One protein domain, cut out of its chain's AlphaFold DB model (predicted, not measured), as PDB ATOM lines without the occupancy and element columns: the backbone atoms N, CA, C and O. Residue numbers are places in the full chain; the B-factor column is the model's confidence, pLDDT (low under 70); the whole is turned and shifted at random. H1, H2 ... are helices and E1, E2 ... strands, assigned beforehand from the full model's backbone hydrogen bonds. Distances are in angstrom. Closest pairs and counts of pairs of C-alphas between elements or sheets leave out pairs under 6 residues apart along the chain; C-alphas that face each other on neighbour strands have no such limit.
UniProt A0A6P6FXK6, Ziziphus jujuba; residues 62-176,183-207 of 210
ATOM      1  N   GLU A  62     209.596 197.450 288.476       85.62
ATOM      2  CA  GLU A  62     208.374 196.650 288.221       85.62
ATOM      3  C   GLU A  62     207.122 197.534 288.353       85.62
ATOM      4  O   GLU A  62     206.179 197.423 287.570       85.62
ATOM      5  N   GLU A  63     207.174 198.481 289.287       85.25
ATOM      6  CA  GLU A  63     206.180 199.509 289.569       85.25
ATOM      7  C   GLU A  63     206.076 200.519 288.419       85.25
ATOM      8  O   GLU A  63     204.973 200.809 287.949       85.25
ATOM      9  N   LEU A  64     207.213 201.008 287.905       84.50
ATOM     10  CA  LEU A  64     207.243 201.922 286.759       84.50
ATOM     11  C   LEU A  64     206.725 201.225 285.486       84.50
ATOM     12  O   LEU A  64     205.853 201.763 284.808       84.50
ATOM     13  N   LEU A  65     207.169 199.992 285.201       84.94
ATOM     14  CA  LEU A  65     206.632 199.162 284.111       84.94
ATOM     15  C   LEU A  65     205.121 198.912 284.264       84.94
ATOM     16  O   LEU A  65     204.384 198.955 283.279       84.94
ATOM     17  N   TYR A  66     204.638 198.675 285.485       87.06
ATOM     18  CA  TYR A  66     203.214 198.489 285.755       87.06
ATOM     19  C   TYR A  66     202.403 199.759 285.489       87.06
ATOM     20  O   TYR A  66     201.456 199.713 284.703       87.06
ATOM     21  N   GLY A  67     202.786 200.892 286.080       83.94
ATOM     22  CA  GLY A  67     202.060 202.153 285.920       83.94
ATOM     23  C   GLY A  67     202.016 202.619 284.460       83.94
ATOM     24  O   GLY A  67     200.974 203.079 283.986       83.94
ATOM     25  N   LEU A  68     203.100 202.411 283.704       83.62
ATOM     26  CA  LEU A  68     203.120 202.650 282.259       83.62
ATOM     27  C   LEU A  68     202.126 201.768 281.503       83.62
ATOM     28  O   LEU A  68     201.447 202.238 280.587       83.62
ATOM     29  N   ARG A  69     202.032 200.487 281.879       82.56
ATOM     30  CA  ARG A  69     201.123 199.543 281.230       82.56
ATOM     31  C   ARG A  69     199.660 199.905 281.484       82.56
ATOM     32  O   ARG A  69     198.861 199.771 280.559       82.56
ATOM     33  N   GLN A  70     199.325 200.396 282.681       85.31
ATOM     34  CA  GLN A  70     197.981 200.910 282.986       85.31
ATOM     35  C   GLN A  70     197.658 202.188 282.203       85.31
ATOM     36  O   GLN A  70     196.556 202.331 281.679       85.31
ATOM     37  N   ASN A  71     198.647 203.061 281.998       78.81
ATOM     38  CA  ASN A  71     198.526 204.252 281.147       78.81
ATOM     39  C   ASN A  71     198.613 203.935 279.632       78.81
ATOM     40  O   ASN A  71     198.835 204.818 278.808       78.81
ATOM     41  N   ASN A  72     198.372 202.673 279.246       80.06
ATOM     42  CA  ASN A  72     198.287 202.169 277.869       80.06
ATOM     43  C   ASN A  72     199.538 202.393 277.001       80.06
ATOM     44  O   ASN A  72     199.470 202.322 275.769       80.06
ATOM     45  N   TYR A  73     200.705 202.588 277.613       78.38
ATOM     46  CA  TYR A  73     201.954 202.623 276.868       78.38
ATOM     47  C   TYR A  73     202.328 201.201 276.417       78.38
ATOM     48  O   TYR A  73     202.528 200.291 277.222       78.38
ATOM     49  N   GLU A  74     202.379 200.994 275.100       82.69
ATOM     50  CA  GLU A  74     202.881 199.762 274.479       82.69
ATOM     51  C   GLU A  74     204.396 199.672 274.673       82.69
ATOM     52  O   GLU A  74     205.076 200.688 274.713       82.69
ATOM     53  N   MET A  75     204.950 198.469 274.807       84.94
ATOM     54  CA  MET A  75     206.344 198.294 275.212       84.94
ATOM     55  C   MET A  75     207.027 197.148 274.464       84.94
ATOM     56  O   MET A  75     206.356 196.183 274.089       84.94
ATOM     57  N   HIS A  76     208.350 197.229 274.249       90.06
ATOM     58  CA  HIS A  76     209.147 196.200 273.563       90.06
ATOM     59  C   HIS A  76     210.495 195.879 274.274       90.06
ATOM     60  O   HIS A  76     210.616 196.100 275.469       90.06
ATOM     61  N   ALA A  77     211.522 195.377 273.561       86.00
ATOM     62  CA  ALA A  77     212.895 195.124 274.043       86.00
ATOM     63  C   ALA A  77     213.947 195.501 272.967       86.00
ATOM     64  O   ALA A  77     213.647 195.303 271.798       86.00
ATOM     65  N   PHE A  78     215.144 195.995 273.347       87.62
ATOM     66  CA  PHE A  78     216.278 196.487 272.522       87.62
ATOM     67  C   PHE A  78     217.565 195.779 272.940       87.62
ATOM     68  O   PHE A  78     218.597 196.399 273.228       87.62
ATOM     69  N   THR A  79     217.464 194.478 273.137       82.56
ATOM     70  CA  THR A  79     218.453 193.792 273.946       82.56
ATOM     71  C   THR A  79     219.666 193.435 273.109       82.56
ATOM     72  O   THR A  79     219.511 192.913 272.009       82.56
ATOM     73  N   ASN A  80     220.865 193.719 273.613       91.12
ATOM     74  CA  ASN A  80     222.121 193.247 273.030       91.12
ATOM     75  C   ASN A  80     222.407 191.826 273.555       91.12
ATOM     76  O   ASN A  80     223.518 191.545 273.986       91.12
ATOM     77  N   TYR A  81     221.391 190.958 273.601       86.69
ATOM     78  CA  TYR A  81     221.424 189.687 274.324       86.69
ATOM     79  C   TYR A  81     221.186 188.488 273.407       86.69
ATOM     80  O   TYR A  81     220.375 188.577 272.472       86.69
ATOM     81  N   PRO A  82     221.819 187.338 273.710       91.38
ATOM     82  CA  PRO A  82     221.455 186.051 273.132       91.38
ATOM     83  C   PRO A  82     220.005 185.651 273.450       91.38
ATOM     84  O   PRO A  82     219.266 186.327 274.173       91.38
ATOM     85  N   ASN A  83     219.606 184.482 272.949       92.19
ATOM     86  CA  ASN A  83     218.325 183.838 273.256       92.19
ATOM     87  C   ASN A  83     218.030 183.698 274.768       92.19
ATOM     88  O   ASN A  83     216.866 183.598 275.145       92.19
ATOM     89  N   TRP A  84     219.042 183.775 275.641       89.88
ATOM     90  CA  TRP A  84     218.914 183.750 277.107       89.88
ATOM     91  C   TRP A  84     217.994 184.817 277.718       89.88
ATOM     92  O   TRP A  84     217.641 184.678 278.887       89.88
ATOM     93  N   TYR A  85     217.505 185.804 276.953       84.69
ATOM     94  CA  TYR A  85     216.377 186.648 277.386       84.69
ATOM     95  C   TYR A  85     215.160 185.799 277.824       84.69
ATOM     96  O   TYR A  85     214.384 186.205 278.684       84.69
ATOM     97  N   GLN A  86     215.031 184.579 277.289       90.62
ATOM     98  CA  GLN A  86     214.027 183.583 277.673       90.62
ATOM     99  C   GLN A  86     214.129 183.192 279.160       90.62
ATOM    100  O   GLN A  86     213.106 183.023 279.809       90.62
ATOM    101  N   MET A  87     215.334 183.153 279.743       87.38
ATOM    102  CA  MET A  87     215.517 182.902 281.180       87.38
ATOM    103  C   MET A  87     215.079 184.093 282.054       87.38
ATOM    104  O   MET A  87     214.677 183.891 283.200       87.38
ATOM    105  N   ILE A  88     215.139 185.320 281.522       84.94
ATOM    106  CA  ILE A  88     214.606 186.527 282.176       84.94
ATOM    107  C   ILE A  88     213.074 186.476 282.145       84.94
ATOM    108  O   ILE A  88     212.423 186.660 283.172       84.94
ATOM    109  N   GLU A  89     212.497 186.143 280.988       90.12
ATOM    110  CA  GLU A  89     211.056 185.938 280.826       90.12
ATOM    111  C   GLU A  89     210.523 184.813 281.727       90.12
ATOM    112  O   GLU A  89     209.456 184.946 282.328       90.12
ATOM    113  N   ASP A  90     211.268 183.717 281.882       92.00
ATOM    114  CA  ASP A  90     210.859 182.616 282.749       92.00
ATOM    115  C   ASP A  90     210.844 182.969 284.233       92.00
ATOM    116  O   ASP A  90     209.940 182.528 284.944       92.00
ATOM    117  N   LYS A  91     211.785 183.803 284.683       83.50
ATOM    118  CA  LYS A  91     211.899 184.210 286.088       83.50
ATOM    119  C   LYS A  91     210.996 185.392 286.454       83.50
ATOM    120  O   LYS A  91     210.393 185.377 287.520       83.50
ATOM    121  N   LEU A  92     210.932 186.417 285.602       83.81
ATOM    122  CA  LEU A  92     210.340 187.721 285.929       83.81
ATOM    123  C   LEU A  92     209.014 188.006 285.194       83.81
ATOM    124  O   LEU A  92     208.257 188.885 285.608       83.81
ATOM    125  N   LYS A  93     208.686 187.244 284.137       90.69
ATOM    126  CA  LYS A  93     207.456 187.385 283.328       90.69
ATOM    127  C   LYS A  93     207.263 188.790 282.742       90.69
ATOM    128  O   LYS A  93     206.183 189.378 282.836       90.69
ATOM    129  N   ILE A  94     208.338 189.312 282.149       85.62
ATOM    130  CA  ILE A  94     208.452 190.659 281.566       85.62
ATOM    131  C   ILE A  94     207.418 190.884 280.444       85.62
ATOM    132  O   ILE A  94     206.931 192.003 280.260       85.62
ATOM    133  N   SER A  95     206.990 189.812 279.766       91.50
ATOM    134  CA  SER A  95     205.954 189.836 278.725       91.50
ATOM    135  C   SER A  95     204.597 190.395 279.162       91.50
ATOM    136  O   SER A  95     203.821 190.838 278.311       91.50
ATOM    137  N   ARG A  96     204.315 190.454 280.473       91.62
ATOM    138  CA  ARG A  96     203.109 191.116 280.998       91.62
ATOM    139  C   ARG A  96     203.106 192.632 280.747       91.62
ATOM    140  O   ARG A  96     202.039 193.226 280.606       91.62
ATOM    141  N   TYR A  97     204.291 193.239 280.661       85.19
ATOM    142  CA  TYR A  97     204.479 194.662 280.383       85.19
ATOM    143  C   TYR A  97     204.826 194.896 278.909       85.19
ATOM    144  O   TYR A  97     204.183 195.725 278.263       85.19
ATOM    145  N   LEU A  98     205.794 194.144 278.364       86.94
ATOM    146  CA  LEU A  98     206.481 194.485 277.112       86.94
ATOM    147  C   LEU A  98     206.767 193.306 276.173       86.94
ATOM    148  O   LEU A  98     206.841 192.154 276.569       86.94
ATOM    149  N   SER A  99     206.959 193.596 274.890       88.50
ATOM    150  CA  SER A  99     207.193 192.605 273.835       88.50
ATOM    151  C   SER A  99     208.684 192.375 273.583       88.50
ATOM    152  O   SER A  99     209.429 193.311 273.326       88.50
ATOM    153  N   TRP A 100     209.163 191.136 273.523       88.19
ATOM    154  CA  TRP A 100     210.570 190.868 273.175       88.19
ATOM    155  C   TRP A 100     210.861 191.063 271.665       88.19
ATOM    156  O   TRP A 100     211.221 190.108 270.977       88.19
ATOM    157  N   THR A 101     210.652 192.265 271.115       90.00
ATOM    158  CA  THR A 101     210.628 192.520 269.660       90.00
ATOM    159  C   THR A 101     212.017 192.717 269.041       90.00
ATOM    160  O   THR A 101     212.313 192.057 268.048       90.00
ATOM    161  N   PHE A 102     212.885 193.562 269.613       90.81
ATOM    162  CA  PHE A 102     214.185 193.939 269.027       90.81
ATOM    163  C   PHE A 102     215.349 193.368 269.844       90.81
ATOM    164  O   PHE A 102     216.176 194.079 270.415       90.81
ATOM    165  N   CYS A 103     215.395 192.041 269.935       90.06
ATOM    166  CA  CYS A 103     216.523 191.327 270.524       90.06
ATOM    167  C   CYS A 103     217.601 191.120 269.457       90.06
ATOM    168  O   CYS A 103     217.304 190.580 268.392       90.06
ATOM    169  N   SER A 104     218.862 191.450 269.734       91.31
ATOM    170  CA  SER A 104     219.967 191.266 268.785       91.31
ATOM    171  C   SER A 104     220.060 189.832 268.255       91.31
ATOM    172  O   SER A 104     220.350 189.642 267.076       91.31
ATOM    173  N   CYS A 105     219.695 188.832 269.064       93.56
ATOM    174  CA  CYS A 105     219.657 187.422 268.668       93.56
ATOM    175  C   CYS A 105     218.549 187.052 267.670       93.56
ATOM    176  O   CYS A 105     218.583 185.966 267.098       93.56
ATOM    177  N   LYS A 106     217.574 187.942 267.460       94.06
ATOM    178  CA  LYS A 106     216.513 187.836 266.448       94.06
ATOM    179  C   LYS A 106     216.810 188.702 265.226       94.06
ATOM    180  O   LYS A 106     216.430 188.346 264.117       94.06
ATOM    181  N   ASN A 107     217.465 189.846 265.433       92.62
ATOM    182  CA  ASN A 107     217.671 190.873 264.410       92.62
ATOM    183  C   ASN A 107     219.059 190.832 263.738       92.62
ATOM    184  O   ASN A 107     219.257 191.505 262.731       92.62
ATOM    185  N   GLY A 108     220.050 190.122 264.293       95.44
ATOM    186  CA  GLY A 108     221.430 190.061 263.778       95.44
ATOM    187  C   GLY A 108     222.251 191.357 263.925       95.44
ATOM    188  O   GLY A 108     223.462 191.360 263.689       95.44
ATOM    189  N   LYS A 109     221.611 192.455 264.339       94.12
ATOM    190  CA  LYS A 109     222.205 193.762 264.657       94.12
ATOM    191  C   LYS A 109     222.310 193.943 266.175       94.12
ATOM    192  O   LYS A 109     221.666 193.222 266.927       94.12
ATOM    193  N   ARG A 110     223.128 194.893 266.642       93.19
ATOM    194  CA  ARG A 110     223.258 195.251 268.071       93.19
ATOM    195  C   ARG A 110     223.575 196.737 268.223       93.19
ATOM    196  O   ARG A 110     224.252 197.302 267.367       93.19
ATOM    197  N   LYS A 111     223.166 197.361 269.324       93.94
ATOM    198  CA  LYS A 111     223.545 198.746 269.638       93.94
ATOM    199  C   LYS A 111     225.067 198.871 269.842       93.94
ATOM    200  O   LYS A 111     225.679 197.909 270.327       93.94
ATOM    201  N   PRO A 112     225.695 200.005 269.479       95.25
ATOM    202  CA  PRO A 112     225.092 201.277 269.060       95.25
ATOM    203  C   PRO A 112     224.878 201.434 267.534       95.25
ATOM    204  O   PRO A 112     224.859 202.557 267.045       95.25
ATOM    205  N   ASP A 113     224.714 200.355 266.758       95.88
ATOM    206  CA  ASP A 113     224.455 200.451 265.308       95.88
ATOM    207  C   ASP A 113     223.160 201.231 264.995       95.88
ATOM    208  O   ASP A 113     222.059 200.738 265.255       95.88
ATOM    209  N   HIS A 114     223.291 202.421 264.389       96.50
ATOM    210  CA  HIS A 114     222.181 203.254 263.897       96.50
ATOM    211  C   HIS A 114     221.184 202.457 263.041       96.50
ATOM    212  O   HIS A 114     219.973 202.657 263.140       96.50
ATOM    213  N   GLY A 115     221.676 201.493 262.256       96.31
ATOM    214  CA  GLY A 115     220.864 200.619 261.419       96.31
ATOM    215  C   GLY A 115     219.912 199.705 262.192       96.31
ATOM    216  O   GLY A 115     219.015 199.144 261.572       96.31
ATOM    217  N   PHE A 116     220.062 199.541 263.510       95.25
ATOM    218  CA  PHE A 116     219.114 198.790 264.345       95.25
ATOM    219  C   PHE A 116     218.005 199.697 264.914       95.25
ATOM    220  O   PHE A 116     216.851 199.283 264.999       95.25
ATOM    221  N   TYR A 117     218.315 200.960 265.228       93.62
ATOM    222  CA  TYR A 117     217.304 201.954 265.619       93.62
ATOM    223  C   TYR A 117     216.376 202.284 264.436       93.62
ATOM    224  O   TYR A 117     215.162 202.373 264.605       93.62
ATOM    225  N   LEU A 118     216.931 202.388 263.223       95.44
ATOM    226  CA  LEU A 118     216.161 202.608 261.992       95.44
ATOM    227  C   LEU A 118     215.244 201.419 261.644       95.44
ATOM    228  O   LEU A 118     214.089 201.639 261.279       95.44
ATOM    229  N   ASP A 119     215.707 200.173 261.823       94.19
ATOM    230  CA  ASP A 119     214.854 198.975 261.694       94.19
ATOM    231  C   ASP A 119     213.665 199.023 262.663       94.19
ATOM    232  O   ASP A 119     212.545 198.667 262.291       94.19
ATOM    233  N   ALA A 120     213.897 199.465 263.904       89.19
ATOM    234  CA  ALA A 120     212.842 199.591 264.899       89.19
ATOM    235  C   ALA A 120     211.796 200.624 264.461       89.19
ATOM    236  O   ALA A 120     210.618 200.285 264.336       89.19
ATOM    237  N   LEU A 121     212.217 201.849 264.139       87.75
ATOM    238  CA  LEU A 121     211.335 202.914 263.644       87.75
ATOM    239  C   LEU A 121     210.492 202.456 262.439       87.75
ATOM    240  O   LEU A 121     209.278 202.675 262.409       87.75
ATOM    241  N   GLN A 122     211.106 201.740 261.488       92.44
ATOM    242  CA  GLN A 122     210.421 201.172 260.324       92.44
ATOM    243  C   GLN A 122     209.395 200.090 260.706       92.44
ATOM    244  O   GLN A 122     208.260 200.134 260.227       92.44
ATOM    245  N   HIS A 123     209.767 199.131 261.561       90.06
ATOM    246  CA  HIS A 123     208.870 198.071 262.039       90.06
ATOM    247  C   HIS A 123     207.634 198.656 262.735       90.06
ATOM    248  O   HIS A 123     206.508 198.200 262.529       90.06
ATOM    249  N   LEU A 124     207.863 199.688 263.547       83.38
ATOM    250  CA  LEU A 124     206.882 200.296 264.439       83.38
ATOM    251  C   LEU A 124     206.031 201.371 263.745       83.38
ATOM    252  O   LEU A 124     204.963 201.710 264.253       83.38
ATOM    253  N   LYS A 125     206.468 201.851 262.570       86.56
ATOM    254  CA  LYS A 125     205.787 202.839 261.709       86.56
ATOM    255  C   LYS A 125     205.559 204.183 262.410       86.56
ATOM    256  O   LYS A 125     204.486 204.790 262.303       86.56
ATOM    257  N   VAL A 126     206.589 204.622 263.129       78.88
ATOM    258  CA  VAL A 126     206.583 205.822 263.970       78.88
ATOM    259  C   VAL A 126     207.594 206.861 263.495       78.88
ATOM    260  O   VAL A 126     208.566 206.523 262.822       78.88
ATOM    261  N   ASP A 127     207.364 208.119 263.865       80.62
ATOM    262  CA  ASP A 127     208.365 209.175 263.714       80.62
ATOM    263  C   ASP A 127     209.390 209.107 264.867       80.62
ATOM    264  O   ASP A 127     208.979 208.840 266.003       80.62
ATOM    265  N   PRO A 128     210.695 209.353 264.628       82.19
ATOM    266  CA  PRO A 128     211.711 209.354 265.680       82.19
ATOM    267  C   PRO A 128     211.382 210.259 266.873       82.19
ATOM    268  O   PRO A 128     211.582 209.846 268.015       82.19
ATOM    269  N   SER A 129     210.812 211.443 266.626       84.00
ATOM    270  CA  SER A 129     210.525 212.446 267.664       84.00
ATOM    271  C   SER A 129     209.477 212.006 268.694       84.00
ATOM    272  O   SER A 129     209.359 212.617 269.751       84.00
ATOM    273  N   ASN A 130     208.766 210.910 268.424       78.81
ATOM    274  CA  ASN A 130     207.695 210.391 269.271       78.81
ATOM    275  C   ASN A 130     208.095 209.109 270.035       78.81
ATOM    276  O   ASN A 130     207.292 208.499 270.748       78.81
ATOM    277  N   CYS A 131     209.343 208.678 269.862       80.69
ATOM    278  CA  CYS A 131     209.938 207.504 270.476       80.69
ATOM    279  C   CYS A 131     210.868 207.920 271.625       80.69
ATOM    280  O   CYS A 131     211.687 208.819 271.442       80.69
ATOM    281  N   ILE A 132     210.816 207.217 272.767       87.19
ATOM    282  CA  ILE A 132     211.700 207.479 273.914       87.19
ATOM    283  C   ILE A 132     212.581 206.262 274.207       87.19
ATOM    284  O   ILE A 132     212.181 205.307 274.875       87.19
ATOM    285  N   PHE A 133     213.816 206.317 273.718       90.00
ATOM    286  CA  PHE A 133     214.830 205.307 273.973       90.00
ATOM    287  C   PHE A 133     215.559 205.572 275.292       90.00
ATOM    288  O   PHE A 133     216.042 206.676 275.530       90.00
ATOM    289  N   ILE A 134     215.660 204.547 276.141       89.25
ATOM    290  CA  ILE A 134     216.176 204.675 277.509       89.25
ATOM    291  C   ILE A 134     217.098 203.500 277.812       89.25
ATOM    292  O   ILE A 134     216.735 202.343 277.583       89.25
ATOM    293  N   ASP A 135     218.309 203.823 278.267       87.12
ATOM    294  CA  ASP A 135     219.459 202.918 278.289       87.12
ATOM    295  C   ASP A 135     220.488 203.367 279.338       87.12
ATOM    296  O   ASP A 135     220.629 204.566 279.593       87.12
ATOM    297  N   ASP A 136     221.225 202.425 279.922       82.25
ATOM    298  CA  ASP A 136     222.340 202.685 280.843       82.25
ATOM    299  C   ASP A 136     223.576 203.253 280.118       82.25
ATOM    300  O   ASP A 136     224.374 204.002 280.683       82.25
ATOM    301  N   SER A 137     223.747 202.922 278.834       86.81
ATOM    302  CA  SER A 137     224.938 203.290 278.081       86.81
ATOM    303  C   SER A 137     224.739 204.593 277.312       86.81
ATOM    304  O   SER A 137     224.073 204.630 276.275       86.81
ATOM    305  N   LYS A 138     225.428 205.666 277.730       91.69
ATOM    306  CA  LYS A 138     225.478 206.953 276.991       91.69
ATOM    307  C   LYS A 138     225.784 206.783 275.502       91.69
ATOM    308  O   LYS A 138     225.251 207.521 274.683       91.69
ATOM    309  N   THR A 139     226.613 205.805 275.138       94.38
ATOM    310  CA  THR A 139     226.950 205.502 273.740       94.38
ATOM    311  C   THR A 139     225.733 205.033 272.942       94.38
ATOM    312  O   THR A 139     225.567 205.427 271.790       94.38
ATOM    313  N   ASN A 140     224.856 204.233 273.551       93.06
ATOM    314  CA  ASN A 140     223.598 203.819 272.940       93.06
ATOM    315  C   ASN A 140     222.602 204.989 272.897       93.06
ATOM    316  O   ASN A 140     222.003 205.237 271.855       93.06
ATOM    317  N   VAL A 141     222.460 205.744 273.996       93.06
ATOM    318  CA  VAL A 141     221.556 206.912 274.067       93.06
ATOM    319  C   VAL A 141     221.896 207.929 272.974       93.06
ATOM    320  O   VAL A 141     221.023 208.342 272.213       93.06
ATOM    321  N   ASN A 142     223.180 208.254 272.813       97.25
ATOM    322  CA  ASN A 142     223.656 209.162 271.770       97.25
ATOM    323  C   ASN A 142     223.393 208.627 270.350       97.25
ATOM    324  O   ASN A 142     223.110 209.417 269.455       97.25
ATOM    325  N   ALA A 143     223.455 207.309 270.134       96.25
ATOM    326  CA  ALA A 143     223.147 206.690 268.843       96.25
ATOM    327  C   ALA A 143     221.642 206.717 268.506       96.25
ATOM    328  O   ALA A 143     221.282 206.826 267.335       96.25
ATOM    329  N   ALA A 144     220.759 206.687 269.510       93.38
ATOM    330  CA  ALA A 144     219.331 206.936 269.313       93.38
ATOM    331  C   ALA A 144     219.067 208.406 268.941       93.38
ATOM    332  O   ALA A 144     218.402 208.688 267.943       93.38
ATOM    333  N   ILE A 145     219.667 209.343 269.684       97.12
ATOM    334  CA  ILE A 145     219.570 210.789 269.417       97.12
ATOM    335  C   ILE A 145     220.102 211.125 268.014       97.12
ATOM    336  O   ILE A 145     219.498 211.923 267.299       97.12
ATOM    337  N   ALA A 146     221.174 210.463 267.566       98.12
ATOM    338  CA  ALA A 146     221.736 210.629 266.224       98.12
ATOM    339  C   ALA A 146     220.797 210.197 265.077       98.12
ATOM    340  O   ALA A 146     221.013 210.614 263.939       98.12
ATOM    341  N   VAL A 147     219.748 209.406 265.354       95.75
ATOM    342  CA  VAL A 147     218.672 209.080 264.394       95.75
ATOM    343  C   VAL A 147     217.346 209.796 264.703       95.75
ATOM    344  O   VAL A 147     216.309 209.439 264.149       95.75
ATOM    345  N   GLY A 148     217.372 210.816 265.571       94.62
ATOM    346  CA  GLY A 148     216.223 211.665 265.910       94.62
ATOM    347  C   GLY A 148     215.320 211.144 267.031       94.62
ATOM    348  O   GLY A 148     214.287 211.752 267.293       94.62
ATOM    349  N   ILE A 149     215.679 210.036 267.688       90.56
ATOM    350  CA  ILE A 149     214.911 209.471 268.806       90.56
ATOM    351  C   ILE A 149     215.193 210.257 270.092       90.56
ATOM    352  O   ILE A 149     216.348 210.591 270.367       90.56
ATOM    353  N   ILE A 150     214.176 210.496 270.929       90.06
ATOM    354  CA  ILE A 150     214.390 211.078 272.261       90.06
ATOM    355  C   ILE A 150     215.160 210.066 273.114       90.06
ATOM    356  O   ILE A 150     214.677 208.967 273.375       90.06
ATOM    357  N   GLY A 151     216.377 210.419 273.530       91.81
ATOM    358  CA  GLY A 151     217.248 209.551 274.317       91.81
ATOM    359  C   GLY A 151     217.363 210.006 275.771       91.81
ATOM    360  O   GLY A 151     217.899 211.084 276.018       91.81
ATOM    361  N   LEU A 152     216.946 209.167 276.723       92.12
ATOM    362  CA  LEU A 152     217.201 209.370 278.155       92.12
ATOM    363  C   LEU A 152     218.258 208.379 278.662       92.12
ATOM    364  O   LEU A 152     218.300 207.215 278.265       92.12
ATOM    365  N   HIS A 153     219.129 208.843 279.556       92.44
ATOM    366  CA  HIS A 153     220.176 208.022 280.163       92.44
ATOM    367  C   HIS A 153     219.726 207.525 281.534       92.44
ATOM    368  O   HIS A 153     219.676 208.302 282.494       92.44
ATOM    369  N   PHE A 154     219.461 206.225 281.628       86.81
ATOM    370  CA  PHE A 154     219.002 205.586 282.854       86.81
ATOM    371  C   PHE A 154     220.027 205.727 283.991       86.81
ATOM    372  O   PHE A 154     221.237 205.787 283.767       86.81
ATOM    373  N   LYS A 155     219.527 205.808 285.225       86.25
ATOM    374  CA  LYS A 155     220.330 205.854 286.459       86.25
ATOM    375  C   LYS A 155     219.643 205.025 287.539       86.25
ATOM    376  O   LYS A 155     220.252 204.147 288.136       86.25
ATOM    377  N   ASP A 156     218.358 205.309 287.723       83.12
ATOM    378  CA  ASP A 156     217.447 204.731 288.700       83.12
ATOM    379  C   ASP A 156     215.999 205.059 288.276       83.12
ATOM    380  O   ASP A 156     215.774 205.940 287.436       83.12
ATOM    381  N   ALA A 157     215.014 204.356 288.841       82.06
ATOM    382  CA  ALA A 157     213.606 204.524 288.475       82.06
ATOM    383  C   ALA A 157     213.028 205.902 288.853       82.06
ATOM    384  O   ALA A 157     212.136 206.394 288.163       82.06
ATOM    385  N   LYS A 158     213.546 206.551 289.907       88.00
ATOM    386  CA  LYS A 158     213.059 207.850 290.398       88.00
ATOM    387  C   LYS A 158     213.469 208.990 289.469       88.00
ATOM    388  O   LYS A 158     212.620 209.763 289.042       88.00
ATOM    389  N   THR A 159     214.753 209.069 289.127       89.19
ATOM    390  CA  THR A 159     215.278 210.025 288.146       89.19
ATOM    391  C   THR A 159     214.573 209.852 286.806       89.19
ATOM    392  O   THR A 159     214.219 210.836 286.165       89.19
ATOM    393  N   LEU A 160     214.326 208.601 286.401       86.69
ATOM    394  CA  LEU A 160     213.570 208.334 285.190       86.69
ATOM    395  C   LEU A 160     212.131 208.875 285.302       86.69
ATOM    396  O   LEU A 160     211.721 209.644 284.444       86.69
ATOM    397  N   LEU A 161     211.382 208.565 286.365       86.56
ATOM    398  CA  LEU A 161     210.035 209.116 286.591       86.56
ATOM    399  C   LEU A 161     210.002 210.661 286.542       86.56
ATOM    400  O   LEU A 161     209.058 211.238 286.001       86.56
ATOM    401  N   GLU A 162     211.039 211.329 287.055       89.88
ATOM    402  CA  GLU A 162     211.199 212.788 286.978       89.88
ATOM    403  C   GLU A 162     211.416 213.283 285.537       89.88
ATOM    404  O   GLU A 162     210.672 214.160 285.087       89.88
ATOM    405  N   ASP A 163     212.359 212.694 284.788       88.25
ATOM    406  CA  ASP A 163     212.615 213.026 283.374       88.25
ATOM    407  C   ASP A 163     211.340 212.858 282.514       88.25
ATOM    408  O   ASP A 163     211.062 213.660 281.622       88.25
ATOM    409  N   LEU A 164     210.528 211.838 282.805       85.62
ATOM    410  CA  LEU A 164     209.299 211.512 282.073       85.62
ATOM    411  C   LEU A 164     208.138 212.451 282.411       85.62
ATOM    412  O   LEU A 164     207.429 212.908 281.512       85.62
ATOM    413  N   SER A 165     207.971 212.798 283.689       87.12
ATOM    414  CA  SER A 165     206.952 213.761 284.116       87.12
ATOM    415  C   SER A 165     207.215 215.152 283.517       87.12
ATOM    416  O   SER A 165     206.278 215.822 283.080       87.12
ATOM    417  N   LEU A 166     208.490 215.540 283.364       89.19
ATOM    418  CA  LEU A 166     208.901 216.749 282.631       89.19
ATOM    419  C   LEU A 166     208.558 216.707 281.129       89.19
ATOM    420  O   LEU A 166     208.367 217.759 280.522       89.19
ATOM    421  N   MET A 167     208.424 215.517 280.538       85.38
ATOM    422  CA  MET A 167     207.910 215.316 279.173       85.38
ATOM    423  C   MET A 167     206.370 215.261 279.106       85.38
ATOM    424  O   MET A 167     205.811 214.974 278.049       85.38
ATOM    425  N   GLY A 168     205.671 215.525 280.216       82.38
ATOM    426  CA  GLY A 168     204.210 215.447 280.321       82.38
ATOM    427  C   GLY A 168     203.670 214.031 280.545       82.38
ATOM    428  O   GLY A 168     202.455 213.839 280.552       82.38
ATOM    429  N   ILE A 169     204.540 213.039 280.749       79.31
ATOM    430  CA  ILE A 169     204.154 211.629 280.839       79.31
ATOM    431  C   ILE A 169     203.855 211.289 282.294       79.31
ATOM    432  O   ILE A 169     204.757 211.105 283.112       79.31
ATOM    433  N   GLN A 170     202.565 211.247 282.618       72.88
ATOM    434  CA  GLN A 170     202.087 210.936 283.960       72.88
ATOM    435  C   GLN A 170     201.894 209.429 284.131       72.88
ATOM    436  O   GLN A 170     201.470 208.726 283.215       72.88
ATOM    437  N   ILE A 171     202.225 208.936 285.323       74.06
ATOM    438  CA  ILE A 171     202.160 207.519 285.674       74.06
ATOM    439  C   ILE A 171     201.333 207.404 286.950       74.06
ATOM    440  O   ILE A 171     201.811 207.692 288.045       74.06
ATOM    441  N   SER A 172     200.071 207.006 286.799       65.06
ATOM    442  CA  SER A 172     199.187 206.714 287.925       65.06
ATOM    443  C   SER A 172     199.557 205.367 288.553       65.06
ATOM    444  O   SER A 172     199.342 204.307 287.962       65.06
ATOM    445  N   THR A 173     200.105 205.403 289.764       52.53
ATOM    446  CA  THR A 173     200.176 204.235 290.645       52.53
ATOM    447  C   THR A 173     198.914 204.192 291.499       52.53
ATOM    448  O   THR A 173     198.732 205.052 292.361       52.53
ATOM    449  N   ASP A 174     198.066 203.190 291.277       47.59
ATOM    450  CA  ASP A 174     196.890 202.932 292.112       47.59
ATOM    451  C   ASP A 174     197.319 202.376 293.485       47.59
ATOM    452  O   ASP A 174     197.226 201.178 293.750       47.59
ATOM    453  N   GLU A 175     197.797 203.251 294.376       44.69
ATOM    454  CA  GLU A 175     197.735 202.971 295.813       44.69
ATOM    455  C   GLU A 175     196.264 202.944 296.256       44.69
ATOM    456  O   GLU A 175     195.430 203.721 295.782       44.69
ATOM    457  N   GLU A 176     195.929 202.026 297.162       41.25
ATOM    458  CA  GLU A 176     194.545 201.661 297.474       41.25
ATOM    459  C   GLU A 176     193.710 202.836 298.036       41.25
ATOM    460  O   GLU A 176     193.695 203.118 299.234       41.25
ATOM    461  N   THR A 183     192.521 217.733 285.459       25.28
ATOM    462  CA  THR A 183     191.622 217.656 284.296       25.28
ATOM    463  C   THR A 183     192.243 218.139 282.984       25.28
ATOM    464  O   THR A 183     192.698 219.276 282.921       25.28
ATOM    465  N   SER A 184     192.103 217.312 281.937       30.64
ATOM    466  CA  SER A 184     191.917 217.658 280.508       30.64
ATOM    467  C   SER A 184     192.817 218.710 279.831       30.64
ATOM    468  O   SER A 184     192.754 219.887 280.170       30.64
ATOM    469  N   TYR A 185     193.430 218.339 278.700       27.66
ATOM    470  CA  TYR A 185     193.006 218.847 277.378       27.66
ATOM    471  C   TYR A 185     193.536 217.960 276.234       27.66
ATOM    472  O   TYR A 185     194.389 217.102 276.452       27.66
ATOM    473  N   ASP A 186     192.980 218.125 275.032       32.81
ATOM    474  CA  ASP A 186     193.162 217.209 273.904       32.81
ATOM    475  C   ASP A 186     194.544 217.264 273.235       32.81
ATOM    476  O   ASP A 186     194.946 218.277 272.661       32.81
ATOM    477  N   ALA A 187     195.187 216.101 273.153       27.75
ATOM    478  CA  ALA A 187     196.015 215.722 272.015       27.75
ATOM    479  C   ALA A 187     195.877 214.209 271.796       27.75
ATOM    480  O   ALA A 187     196.158 213.419 272.696       27.75
ATOM    481  N   VAL A 188     195.452 213.789 270.600       29.91
ATOM    482  CA  VAL A 188     195.590 212.382 270.201       29.91
ATOM    483  C   VAL A 188     197.068 212.165 269.910       29.91
ATOM    484  O   VAL A 188     197.571 212.651 268.902       29.91
ATOM    485  N   GLY A 189     197.756 211.479 270.815       24.62
ATOM    486  CA  GLY A 189     199.159 211.144 270.647       24.62
ATOM    487  C   GLY A 189     199.585 210.076 271.637       24.62
ATOM    488  O   GLY A 189     199.182 210.092 272.800       24.62
ATOM    489  N   VAL A 190     200.365 209.110 271.165       27.34
ATOM    490  CA  VAL A 190     200.724 207.921 271.934       27.34
ATOM    491  C   VAL A 190     202.232 207.945 272.215       27.34
ATOM    492  O   VAL A 190     203.035 208.285 271.347       27.34
ATOM    493  N   VAL A 191     202.650 207.622 273.445       28.72
ATOM    494  CA  VAL A 191     204.013 207.943 273.930       28.72
ATOM    495  C   VAL A 191     204.664 206.738 274.626       28.72
ATOM    496  O   VAL A 191     204.683 206.644 275.845       28.72
ATOM    497  N   ARG A 192     205.178 205.762 273.863       32.22
ATOM    498  CA  ARG A 192     205.837 204.584 274.447       32.22
ATOM    499  C   ARG A 192     207.195 205.019 275.038       32.22
ATOM    500  O   ARG A 192     207.947 205.753 274.395       32.22
ATOM    501  N   LEU A 193     207.522 204.478 276.208       28.78
ATOM    502  CA  LEU A 193     208.560 204.929 277.131       28.78
ATOM    503  C   LEU A 193     209.433 203.773 277.674       28.78
ATOM    504  O   LEU A 193     208.873 202.797 278.158       28.78
ATOM    505  N   SER A 194     210.772 203.835 277.573       31.45
ATOM    506  CA  SER A 194     211.670 202.669 277.799       31.45
ATOM    507  C   SER A 194     212.186 202.496 279.236       31.45
ATOM    508  O   SER A 194     212.424 203.476 279.926       31.45
ATOM    509  N   ILE A 195     212.404 201.263 279.715       29.44
ATOM    510  CA  ILE A 195     213.032 201.021 281.033       29.44
ATOM    511  C   ILE A 195     213.953 199.795 281.002       29.44
ATOM    512  O   ILE A 195     213.693 198.838 280.273       29.44
ATOM    513  N   ASN A 196     215.034 199.838 281.786       39.94
ATOM    514  CA  ASN A 196     216.047 198.787 281.895       39.94
ATOM    515  C   ASN A 196     215.819 197.845 283.094       39.94
ATOM    516  O   ASN A 196     215.317 198.265 284.133       39.94
ATOM    517  N   LEU A 197     216.259 196.590 282.966       31.38
ATOM    518  CA  LEU A 197     216.242 195.564 284.012       31.38
ATOM    519  C   LEU A 197     217.603 194.864 284.051       31.38
ATOM    520  O   LEU A 197     217.838 193.900 283.320       31.38
ATOM    521  N   ASP A 198     218.514 195.371 284.876       35.50
ATOM    522  CA  ASP A 198     219.883 194.864 284.920       35.50
ATOM    523  C   ASP A 198     219.988 193.483 285.585       35.50
ATOM    524  O   ASP A 198     219.493 193.248 286.682       35.50
ATOM    525  N   TYR A 199     220.745 192.588 284.950       31.17
ATOM    526  CA  TYR A 199     222.134 192.385 285.381       31.17
ATOM    527  C   TYR A 199     222.986 191.824 284.230       31.17
ATOM    528  O   TYR A 199     222.608 190.868 283.554       31.17
ATOM    529  N   PHE A 200     224.168 192.421 284.043       25.03
ATOM    530  CA  PHE A 200     225.128 192.157 282.961       25.03
ATOM    531  C   PHE A 200     224.621 192.440 281.532       25.03
ATOM    532  O   PHE A 200     224.327 191.539 280.744       25.03
ATOM    533  N   SER A 201     224.673 193.735 281.192       29.03
ATOM    534  CA  SER A 201     224.817 194.272 279.831       29.03
ATOM    535  C   SER A 201     223.794 193.766 278.811       29.03
ATOM    536  O   SER A 201     224.179 193.190 277.786       29.03
ATOM    537  N   SER A 202     222.497 193.975 279.070       26.70
ATOM    538  CA  SER A 202     221.482 193.836 278.021       26.70
ATOM    539  C   SER A 202     220.134 194.507 278.276       26.70
ATOM    540  O   SER A 202     219.522 194.371 279.323       26.70
ATOM    541  N   ASN A 203     219.670 195.203 277.238       36.78
ATOM    542  CA  ASN A 203     218.905 196.447 277.352       36.78
ATOM    543  C   ASN A 203     217.482 196.285 276.738       36.78
ATOM    544  O   ASN A 203     217.171 195.235 276.175       36.78
ATOM    545  N   ILE A 204     216.590 197.287 276.783       35.72
ATOM    546  CA  ILE A 204     215.160 197.153 276.378       35.72
ATOM    547  C   ILE A 204     214.700 198.325 275.421       35.72
ATOM    548  O   ILE A 204     215.422 199.313 275.324       35.72
ATOM    549  N   ILE A 205     213.644 198.170 274.570       38.78
ATOM    550  CA  ILE A 205     213.121 199.148 273.544       38.78
ATOM    551  C   ILE A 205     211.767 199.533 274.036       38.78
ATOM    552  O   ILE A 205     210.952 198.633 274.198       38.78
ATOM    553  N   ILE A 206     211.436 200.816 274.009       39.81
ATOM    554  CA  ILE A 206     210.044 201.226 273.949       39.81
ATOM    555  C   ILE A 206     209.932 202.534 273.078       39.81
ATOM    556  O   ILE A 206     210.864 203.328 273.083       39.81
ATOM    557  N   THR A 207     208.892 202.708 272.229       29.98
ATOM    558  CA  THR A 207     208.896 203.547 270.967       29.98
ATOM    559  C   THR A 207     207.527 204.057 270.297       29.98
ATOM    560  O   THR A 207     207.233 203.570 269.212       29.98
TER     561      THR A 207
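AT A GLANCE: This is residues 62 to 176 and 183 to 207 of the 210 residues of a protein of Ziziphus jujuba (UniProt A0A6P6FXK6). A tiny sheet of two parallel strands, E1 and E2, lies near the middle with the short helix H5 packed on it; H4 meets H5, and H6 follows E2, while H1, H2 and H3 are scattered round the remainder. Long stretches with no named element, residues 71 to 84 and 183 to 207, run through the body beside these parts, and residues 183 to 188 stick out as a free arm. The printed part has 140 residues with six named helices and two named strands, in the order H1 H2 H3 H4 E1 H5 E2 H6, and under half of the residues, 58, are in named elements. The class is mostly helix; the whole is compact, with a radius of gyration of the C-alphas of 14.5 A and spans of 45 by 34 by 25 A.

IN THESE COORDINATES: E1 is residues 132 to 135, and E2 is residues 150 to 153, which begins at C-alpha 150 at (214.390, 211.078, 272.261). H5 is residues 138 to 145. H4, the longest helix, is residues 114 to 124 and 15.6 A long. H6 is residues 157 to 166 and 14.3 A long, ending at C-alpha 166 at (208.901, 216.749, 282.631). H1 is residues 62 to 70, 12.4 A long, and begins at C-alpha 62 at (208.374, 196.650, 288.221). H2 is residues 85 to 92, and H3 is residues 104 to 107.

HOW THE PARTS SIT: E1 and E2 are parallel at 24 degrees; N 133 and O 150 are within hydrogen-bond range at 2.8 A, as are N 152 and O 133 at 2.9 A. E1, H5 and E2 form a strand-helix-strand unit, two parallel neighbour strands with a helix between them in the chain, and its crossover is right-handed. The closest C-alphas of H5 and E2, those of Val 141 and Gly 151, are 5.1 A apart. H4 and H5 only just touch, with 3 pairs of C-alphas within 8 A, the closest being those of His 114 and Ala 143 at 6.1 A; they run the same way at a steep tilt of 52 degrees. The closest C-alphas of E2 and H6, those of Leu 152 and Asp 163, are 7.9 A apart. H1 and H6 are close but not clearly touching, with the C-alphas of Leu 64 and Ala 157 closest at 7.1 A; they run the same way at a shallow tilt of 33 degrees, only just short of steep. H2 and H3 touch no helix; H3 and H4 are only just apart, at 8.0 A. In H1, H2, H4, H5 and H6 every O i to N i+4 pair is within hydrogen-bond range; H3 is too short for such a pair.

THE WHOLE: The two C-alphas farthest apart, those of Gly 108 and Thr 183, are 45.5 A apart. Residues 177 to 182 are not printed, and C-alphas 176 and 183 are 20.9 A apart across the cut. The links H1 to H2 and H2 to H3 are long. The mean pLDDT of the printed part is 76.7; residues 172 to 176 and 183 to 207 are under 70.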